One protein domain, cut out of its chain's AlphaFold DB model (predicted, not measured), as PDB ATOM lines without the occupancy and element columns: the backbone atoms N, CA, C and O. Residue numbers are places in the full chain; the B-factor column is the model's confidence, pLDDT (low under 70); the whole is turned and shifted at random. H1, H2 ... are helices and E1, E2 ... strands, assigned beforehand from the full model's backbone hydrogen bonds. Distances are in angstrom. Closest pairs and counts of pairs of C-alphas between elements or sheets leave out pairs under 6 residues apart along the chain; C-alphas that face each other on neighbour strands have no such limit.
ATOM      1  N   ARG A  21     153.130 177.407  60.450       64.38
ATOM      2  CA  ARG A  21     152.462 178.360  59.555       64.38
ATOM      3  C   ARG A  21     151.302 178.980  60.335       64.38
ATOM      4  O   ARG A  21     150.465 178.222  60.829       64.38
ATOM      5  N   PRO A  22     151.246 180.314  60.482       68.88
ATOM      6  CA  PRO A  22     150.110 180.940  61.131       68.88
ATOM      7  C   PRO A  22     148.861 180.531  60.356       68.88
ATOM      8  O   PRO A  22     148.779 180.746  59.146       68.88
ATOM      9  N   THR A  23     147.916 179.889  61.043       74.56
ATOM     10  CA  THR A  23     146.634 179.547  60.433       74.56
ATOM     11  C   THR A  23     145.993 180.844  59.958       74.56
ATOM     12  O   THR A  23     145.874 181.778  60.765       74.56
ATOM     13  N   PRO A  24     145.600 180.936  58.678       83.12
ATOM     14  CA  PRO A  24     144.989 182.144  58.162       83.12
ATOM     15  C   PRO A  24     143.738 182.450  58.984       83.12
ATOM     16  O   PRO A  24     142.941 181.567  59.311       83.12
ATOM     17  N   ARG A  25     143.606 183.708  59.399       89.81
ATOM     18  CA  ARG A  25     142.493 184.150  60.238       89.81
ATOM     19  C   ARG A  25     141.347 184.642  59.374       89.81
ATOM     20  O   ARG A  25     141.555 185.095  58.249       89.81
ATOM     21  N   CYS A  26     140.138 184.578  59.916       91.25
ATOM     22  CA  CYS A  26     138.987 185.180  59.265       91.25
ATOM     23  C   CYS A  26     139.211 186.684  59.087       91.25
ATOM     24  O   CYS A  26     139.511 187.386  60.054       91.25
ATOM     25  N   ARG A  27     139.007 187.182  57.866       89.62
ATOM     26  CA  ARG A  27     139.179 188.604  57.541       89.62
ATOM     27  C   ARG A  27     138.221 189.537  58.299       89.62
ATOM     28  O   ARG A  27     138.582 190.688  58.504       89.62
ATOM     29  N   TRP A  28     137.043 189.056  58.707       89.75
ATOM     30  CA  TRP A  28     136.005 189.871  59.359       89.75
ATOM     31  C   TRP A  28     136.117 189.914  60.879       89.75
ATOM     32  O   TRP A  28     136.035 190.989  61.456       89.75
ATOM     33  N   CYS A  29     136.315 188.770  61.538       89.38
ATOM     34  CA  CYS A  29     136.386 188.747  63.002       89.38
ATOM     35  C   CYS A  29     137.804 188.727  63.566       89.38
ATOM     36  O   CYS A  29     137.952 189.049  64.736       89.38
ATOM     37  N   VAL A  30     138.829 188.349  62.785       83.12
ATOM     38  CA  VAL A  30     140.264 188.276  63.166       83.12
ATOM     39  C   VAL A  30     140.592 187.330  64.340       83.12
ATOM     40  O   VAL A  30     141.710 186.828  64.444       83.12
ATOM     41  N   SER A  31     139.630 187.005  65.196       84.31
ATOM     42  CA  SER A  31     139.777 186.151  66.374       84.31
ATOM     43  C   SER A  31     139.636 184.667  66.045       84.31
ATOM     44  O   SER A  31     140.191 183.831  66.750       84.31
ATOM     45  N   ARG A  32     138.923 184.321  64.964       87.00
ATOM     46  CA  ARG A  32     138.644 182.928  64.583       87.00
ATOM     47  C   ARG A  32     139.482 182.461  63.391       87.00
ATOM     48  O   ARG A  32     139.767 183.265  62.495       87.00
ATOM     49  N   PRO A  33     139.848 181.166  63.338       87.25
ATOM     50  CA  PRO A  33     140.533 180.595  62.184       87.25
ATOM     51  C   PRO A  33     139.634 180.647  60.942       87.25
ATOM     52  O   PRO A  33     138.429 180.388  61.012       87.25
ATOM     53  N   GLY A  34     140.223 180.993  59.800       89.44
ATOM     54  CA  GLY A  34     139.557 180.959  58.505       89.44
ATOM     55  C   GLY A  34     139.517 179.531  57.975       89.44
ATOM     56  O   GLY A  34     140.467 179.094  57.335       89.44
ATOM     57  N   LYS A  35     138.440 178.801  58.287       89.88
ATOM     58  CA  LYS A  35     138.240 177.413  57.840       89.88
ATOM     59  C   LYS A  35     137.889 177.304  56.355       89.88
ATOM     60  O   LYS A  35     138.176 176.277  55.755       89.88
ATOM     61  N   PHE A  36     137.285 178.344  55.784       92.44
ATOM     62  CA  PHE A  36     136.821 178.362  54.400       92.44
ATOM     63  C   PHE A  36     137.459 179.514  53.624       92.44
ATOM     64  O   PHE A  36     137.967 180.472  54.216       92.44
ATOM     65  N   GLN A  37     137.412 179.431  52.297       93.06
ATOM     66  CA  GLN A  37     137.850 180.483  51.381       93.06
ATOM     67  C   GLN A  37     136.667 180.940  50.528       93.06
ATOM     68  O   GLN A  37     135.766 180.159  50.247       93.06
ATOM     69  N   CYS A  38     136.646 182.224  50.170       94.12
ATOM     70  CA  CYS A  38     135.591 182.785  49.336       94.12
ATOM     71  C   CYS A  38     135.792 182.424  47.855       94.12
ATOM     72  O   CYS A  38     136.719 182.929  47.222       94.12
ATOM     73  N   ASP A  39     134.861 181.657  47.289       92.06
ATOM     74  CA  ASP A  39     134.877 181.181  45.897       92.06
ATOM     75  C   ASP A  39     134.291 182.176  44.877       92.06
ATOM     76  O   ASP A  39     134.048 181.827  43.716       92.06
ATOM     77  N   TRP A  40     134.019 183.424  45.280       91.75
ATOM     78  CA  TRP A  40     133.459 184.418  44.363       91.75
ATOM     79  C   TRP A  40     134.437 184.751  43.236       91.75
ATOM     80  O   TRP A  40     135.590 185.103  43.493       91.75
ATOM     81  N   LYS A  41     133.963 184.694  41.988       91.19
ATOM     82  CA  LYS A  41     134.754 185.036  40.802       91.19
ATOM     83  C   LYS A  41     134.811 186.554  40.638       91.19
ATOM     84  O   LYS A  41     133.793 187.184  40.373       91.19
ATOM     85  N   ILE A  42     136.006 187.125  40.758       89.69
ATOM     86  CA  ILE A  42     136.257 188.570  40.591       89.69
ATOM     87  C   ILE A  42     136.852 188.913  39.217       89.69
ATOM     88  O   ILE A  42     137.073 190.080  38.908       89.69
ATOM     89  N   GLY A  43     137.138 187.908  38.389       86.75
ATOM     90  CA  GLY A  43     137.688 188.089  37.051       86.75
ATOM     91  C   GLY A  43     138.134 186.770  36.418       86.75
ATOM     92  O   GLY A  43     137.980 185.705  37.027       86.75
ATOM     93  N   PRO A  44     138.695 186.814  35.199       86.12
ATOM     94  CA  PRO A  44     139.179 185.624  34.508       86.12
ATOM     95  C   PRO A  44     140.285 184.944  35.326       86.12
ATOM     96  O   PRO A  44     141.334 185.529  35.583       86.12
ATOM     97  N   GLY A  45     140.009 183.716  35.776       85.56
ATOM     98  CA  GLY A  45     140.935 182.904  36.572       85.56
ATOM     99  C   GLY A  45     141.198 183.403  37.998       85.56
ATOM    100  O   GLY A  45     142.111 182.894  38.638       85.56
ATOM    101  N   LYS A  46     140.438 184.387  38.502       88.94
ATOM    102  CA  LYS A  46     140.634 184.957  39.842       88.94
ATOM    103  C   LYS A  46     139.408 184.760  40.720       88.94
ATOM    104  O   LYS A  46     138.298 185.179  40.367       88.94
ATOM    105  N   THR A  47     139.637 184.180  41.887       91.50
ATOM    106  CA  THR A  47     138.681 184.086  42.985       91.50
ATOM    107  C   THR A  47     139.040 185.080  44.082       91.50
ATOM    108  O   THR A  47     140.113 185.681  44.101       91.50
ATOM    109  N   CYS A  48     138.082 185.356  44.958       90.94
ATOM    110  CA  CYS A  48     138.282 186.286  46.056       90.94
ATOM    111  C   CYS A  48     139.331 185.774  47.060       90.94
ATOM    112  O   CYS A  48     140.050 186.589  47.640       90.94
ATOM    113  N   ASP A  49     139.385 184.455  47.297       88.69
ATOM    114  CA  ASP A  49     140.366 183.734  48.137       88.69
ATOM    115  C   ASP A  49     140.526 184.282  49.572       88.69
ATOM    116  O   ASP A  49     141.469 183.978  50.310       88.69
ATOM    117  N   LYS A  50     139.574 185.106  50.025       91.81
ATOM    118  CA  LYS A  50     139.548 185.620  51.394       91.81
ATOM    119  C   LYS A  50     139.192 184.484  52.344       91.81
ATOM    120  O   LYS A  50     138.167 183.826  52.179       91.81
ATOM    121  N   HIS A  51     140.005 184.325  53.383       93.44
ATOM    122  CA  HIS A  51     139.775 183.343  54.433       93.44
ATOM    123  C   HIS A  51     138.660 183.805  55.377       93.44
ATOM    124  O   HIS A  51     138.680 184.928  55.900       93.44
ATOM    125  N   ILE A  52     137.688 182.928  55.612       94.25
ATOM    126  CA  ILE A  52     136.479 183.189  56.393       94.25
ATOM    127  C   ILE A  52     136.216 182.058  57.390       94.25
ATOM    128  O   ILE A  52     136.525 180.892  57.142       94.25
ATOM    129  N   CYS A  53     135.708 182.413  58.572       94.31
ATOM    130  CA  CYS A  53     135.264 181.427  59.556       94.31
ATOM    131  C   CYS A  53     133.839 180.957  59.215       94.31
ATOM    132  O   CYS A  53     133.158 181.655  58.464       94.31
ATOM    133  N   PRO A  54     133.367 179.835  59.788       91.81
ATOM    134  CA  PRO A  54     132.040 179.287  59.501       91.81
ATOM    135  C   PRO A  54     130.889 180.291  59.649       91.81
ATOM    136  O   PRO A  54     129.990 180.294  58.831       91.81
ATOM    137  N   GLU A  55     130.950 181.205  60.620       92.38
ATOM    138  CA  GLU A  55     129.902 182.228  60.796       92.38
ATOM    139  C   GLU A  55     129.884 183.328  59.734       92.38
ATOM    140  O   GLU A  55     128.854 183.954  59.525       92.38
ATOM    141  N   HIS A  56     131.015 183.598  59.081       92.44
ATOM    142  CA  HIS A  56     131.077 184.564  57.979       92.44
ATOM    143  C   HIS A  56     131.045 183.869  56.613       92.44
ATOM    144  O   HIS A  56     131.152 184.535  55.585       92.44
ATOM    145  N   ALA A  57     130.955 182.540  56.598       93.50
ATOM    146  CA  ALA A  57     130.863 181.742  55.396       93.50
ATOM    147  C   ALA A  57     129.397 181.419  55.128       93.50
ATOM    148  O   ALA A  57     128.737 180.798  55.951       93.50
ATOM    149  N   GLN A  58     128.907 181.827  53.963       93.50
ATOM    150  CA  GLN A  58     127.615 181.374  53.466       93.50
ATOM    151  C   GLN A  58     127.861 180.309  52.414       93.50
ATOM    152  O   GLN A  58     128.495 180.589  51.394       93.50
ATOM    153  N   GLU A  59     127.337 179.113  52.652       93.25
ATOM    154  CA  GLU A  59     127.290 178.085  51.625       93.25
ATOM    155  C   GLU A  59     126.163 178.427  50.643       93.25
ATOM    156  O   GLU A  59     125.006 178.586  51.036       93.25
ATOM    157  N   VAL A  60     126.521 178.624  49.374       89.62
ATOM    158  CA  VAL A  60     125.561 178.929  48.291       89.62
ATOM    159  C   VAL A  60     125.345 177.751  47.346       89.62
ATOM    160  O   VAL A  60     124.386 177.734  46.583       89.62
ATOM    161  N   ALA A  61     126.256 176.782  47.386       86.69
ATOM    162  CA  ALA A  61     126.210 175.510  46.683       86.69
ATOM    163  C   ALA A  61     127.173 174.541  47.396       86.69
ATOM    164  O   ALA A  61     128.050 175.012  48.128       86.69
ATOM    165  N   PRO A  62     127.089 173.222  47.148       89.19
ATOM    166  CA  PRO A  62     127.956 172.248  47.806       89.19
ATOM    167  C   PRO A  62     129.438 172.614  47.664       89.19
ATOM    168  O   PRO A  62     129.944 172.773  46.550       89.19
ATOM    169  N   ASN A  63     130.130 172.753  48.796       86.44
ATOM    170  CA  ASN A  63     131.537 173.168  48.890       86.44
ATOM    171  C   ASN A  63     131.866 174.571  48.337       86.44
ATOM    172  O   ASN A  63     133.042 174.880  48.164       86.44
ATOM    173  N   LYS A  64     130.880 175.438  48.075       90.12
ATOM    174  CA  LYS A  64     131.104 176.831  47.652       90.12
ATOM    175  C   LYS A  64     130.711 177.794  48.750       90.12
ATOM    176  O   LYS A  64     129.526 177.961  49.046       90.12
ATOM    177  N   HIS A  65     131.708 178.488  49.280       93.88
ATOM    178  CA  HIS A  65     131.517 179.423  50.378       93.88
ATOM    179  C   HIS A  65     131.739 180.849  49.893       93.88
ATOM    180  O   HIS A  65     132.717 181.146  49.209       93.88
ATOM    181  N   LEU A  66     130.841 181.757  50.265       94.19
ATOM    182  CA  LEU A  66     130.963 183.179  49.969       94.19
ATOM    183  C   LEU A  66     131.165 183.984  51.245       94.19
ATOM    184  O   LEU A  66     130.569 183.707  52.289       94.19
ATOM    185  N   CYS A  67     131.986 185.025  51.140       94.56
ATOM    186  CA  CYS A  67     132.175 185.988  52.212       94.56
ATOM    187  C   CYS A  67     131.023 187.010  52.281       94.56
ATOM    188  O   CYS A  67     130.320 187.189  51.287       94.56
ATOM    189  N   PRO A  68     130.864 187.752  53.392       92.38
ATOM    190  CA  PRO A  68     129.736 188.670  53.589       92.38
ATOM    191  C   PRO A  68     129.596 189.753  52.509       92.38
ATOM    192  O   PRO A  68     128.495 190.193  52.194       92.38
ATOM    193  N   GLU A  69     130.711 190.186  51.919       92.00
ATOM    194  CA  GLU A  69     130.718 191.147  50.810       92.00
ATOM    195  C   GLU A  69     130.127 190.532  49.534       92.00
ATOM    196  O   GLU A  69     129.237 191.106  48.907       92.00
ATOM    197  N   HIS A  70     130.555 189.316  49.195       93.50
ATOM    198  CA  HIS A  70     130.105 188.618  47.993       93.50
ATOM    199  C   HIS A  70     128.765 187.906  48.159       93.50
ATOM    200  O   HIS A  70     128.123 187.606  47.162       93.50
ATOM    201  N   GLN A  71     128.288 187.699  49.384       91.75
ATOM    202  CA  GLN A  71     126.905 187.299  49.641       91.75
ATOM    203  C   GLN A  71     125.919 188.349  49.111       91.75
ATOM    204  O   GLN A  71     124.932 187.996  48.471       91.75
ATOM    205  N   LYS A  72     126.220 189.643  49.294       90.94
ATOM    206  CA  LYS A  72     125.404 190.738  48.739       90.94
ATOM    207  C   LYS A  72     125.437 190.744  47.211       90.94
ATOM    208  O   LYS A  72     124.398 190.887  46.574       90.94
ATOM    209  N   ALA A  73     126.620 190.537  46.629       90.25
ATOM    210  CA  ALA A  73     126.775 190.428  45.179       90.25
ATOM    211  C   ALA A  73     126.041 189.200  44.611       90.25
ATOM    212  O   ALA A  73     125.418 189.291  43.557       90.25
ATOM    213  N   TYR A  74     126.061 188.073  45.325       89.88
ATOM    214  CA  TYR A  74     125.332 186.866  44.950       89.88
ATOM    215  C   TYR A  74     123.820 187.064  44.992       89.88
ATOM    216  O   TYR A  74     123.136 186.644  44.067       89.88
ATOM    217  N   ALA A  75     123.296 187.746  46.012       88.94
ATOM    218  CA  ALA A  75     121.877 188.078  46.076       88.94
ATOM    219  C   ALA A  75     121.442 188.942  44.879       88.94
ATOM    220  O   ALA A  75     120.451 188.630  44.229       88.94
ATOM    221  N   ALA A  76     122.223 189.969  44.528       88.38
ATOM    222  CA  ALA A  76     121.953 190.789  43.344       88.38
ATOM    223  C   ALA A  76     122.011 189.971  42.040       88.38
ATOM    224  O   ALA A  76     121.162 190.123  41.166       88.38
ATOM    225  N   TRP A  77     122.990 189.070  41.930       87.06
ATOM    226  CA  TRP A  77     123.141 188.157  40.797       87.06
ATOM    227  C   TRP A  77     121.971 187.178  40.659       87.06
ATOM    228  O   TRP A  77     121.540 186.902  39.544       87.06
ATOM    229  N   LEU A  78     121.443 186.665  41.776       86.12
ATOM    230  CA  LEU A  78     120.256 185.812  41.774       86.12
ATOM    231  C   LEU A  78     119.044 186.574  41.243       86.12
ATOM    232  O   LEU A  78     118.348 186.047  40.385       86.12
ATOM    233  N   THR A  79     118.823 187.810  41.695       84.69
ATOM    234  CA  THR A  79     117.711 188.648  41.216       84.69
ATOM    235  C   THR A  79     117.789 188.918  39.714       84.69
ATOM    236  O   THR A  79     116.771 188.869  39.035       84.69
ATOM    237  N   ASP A  80     118.987 189.171  39.180       80.75
ATOM    238  CA  ASP A  80     119.206 189.390  37.743       80.75
ATOM    239  C   ASP A  80     118.969 188.121  36.905       80.75
ATOM    240  O   ASP A  80     118.499 188.186  35.770       80.75
ATOM    241  N   ARG A  81     119.280 186.949  37.474       73.81
ATOM    242  CA  ARG A  81     119.258 185.662  36.767       73.81
ATOM    243  C   ARG A  81     118.062 184.783  37.048       73.81
ATOM    244  O   ARG A  81     117.991 183.707  36.453       73.81
ATOM    245  N   GLN A  82     117.141 185.196  37.916       63.53
ATOM    246  CA  GLN A  82     115.871 184.498  38.016       63.53
ATOM    247  C   GLN A  82     115.208 184.538  36.632       63.53
ATOM    248  O   GLN A  82     114.927 185.630  36.125       63.53
TER     249      GLN A  82
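AT A GLANCE: This is residues 21 to 82 of the 87 residues of an uncharacterized protein of Betaproteobacteria bacterium (UniProt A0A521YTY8). Little regular structure is here: a body mostly of loops holds the small hairpin E2 E3 and a folded-back loop with E1 near its tip, while H1 starts near the hairpin and its residues 75 to 81 stick out. The 62 printed residues, 24 in named elements, are mixed in class: three strands, then one helix, with an antiparallel sheet E2 - E3. The whole is compact, radius of gyration of the C-alphas 12.1 A, yet elongated, spanning 41 by 24 by 19 A.

IN THESE COORDINATES: Find C-alpha 58 at (127.615, 181.374, 53.466), where E2, residues 58 to 61, begins; E3, residues 64 to 66, follows. H1, residues 68 to 81, runs 20.0 A to C-alpha 81 at (119.258, 185.662, 36.767). E1 is residues 41 to 43.

HOW THE PARTS SIT: E2 and E3 form an antiparallel hairpin at 144 degrees; N 58 and O 66, 3.0 A apart, are within hydrogen-bond range. The closest C-alphas of E2 and H1, Gln 58 and Gln 71, are 7.1 A apart. E1, apart from E2, E3 and H1, pairs antiparallel with residues 46 to 47. In H1, 8 of 10 O i to N i+4 pairs are within range.

THE WHOLE: The farthest C-alphas, Arg 21 and Gln 82, are 42.9 A apart. The printed part has no cut; E1 to E2 is a long link. Residues 21, 22 and 82 have pLDDT under 70.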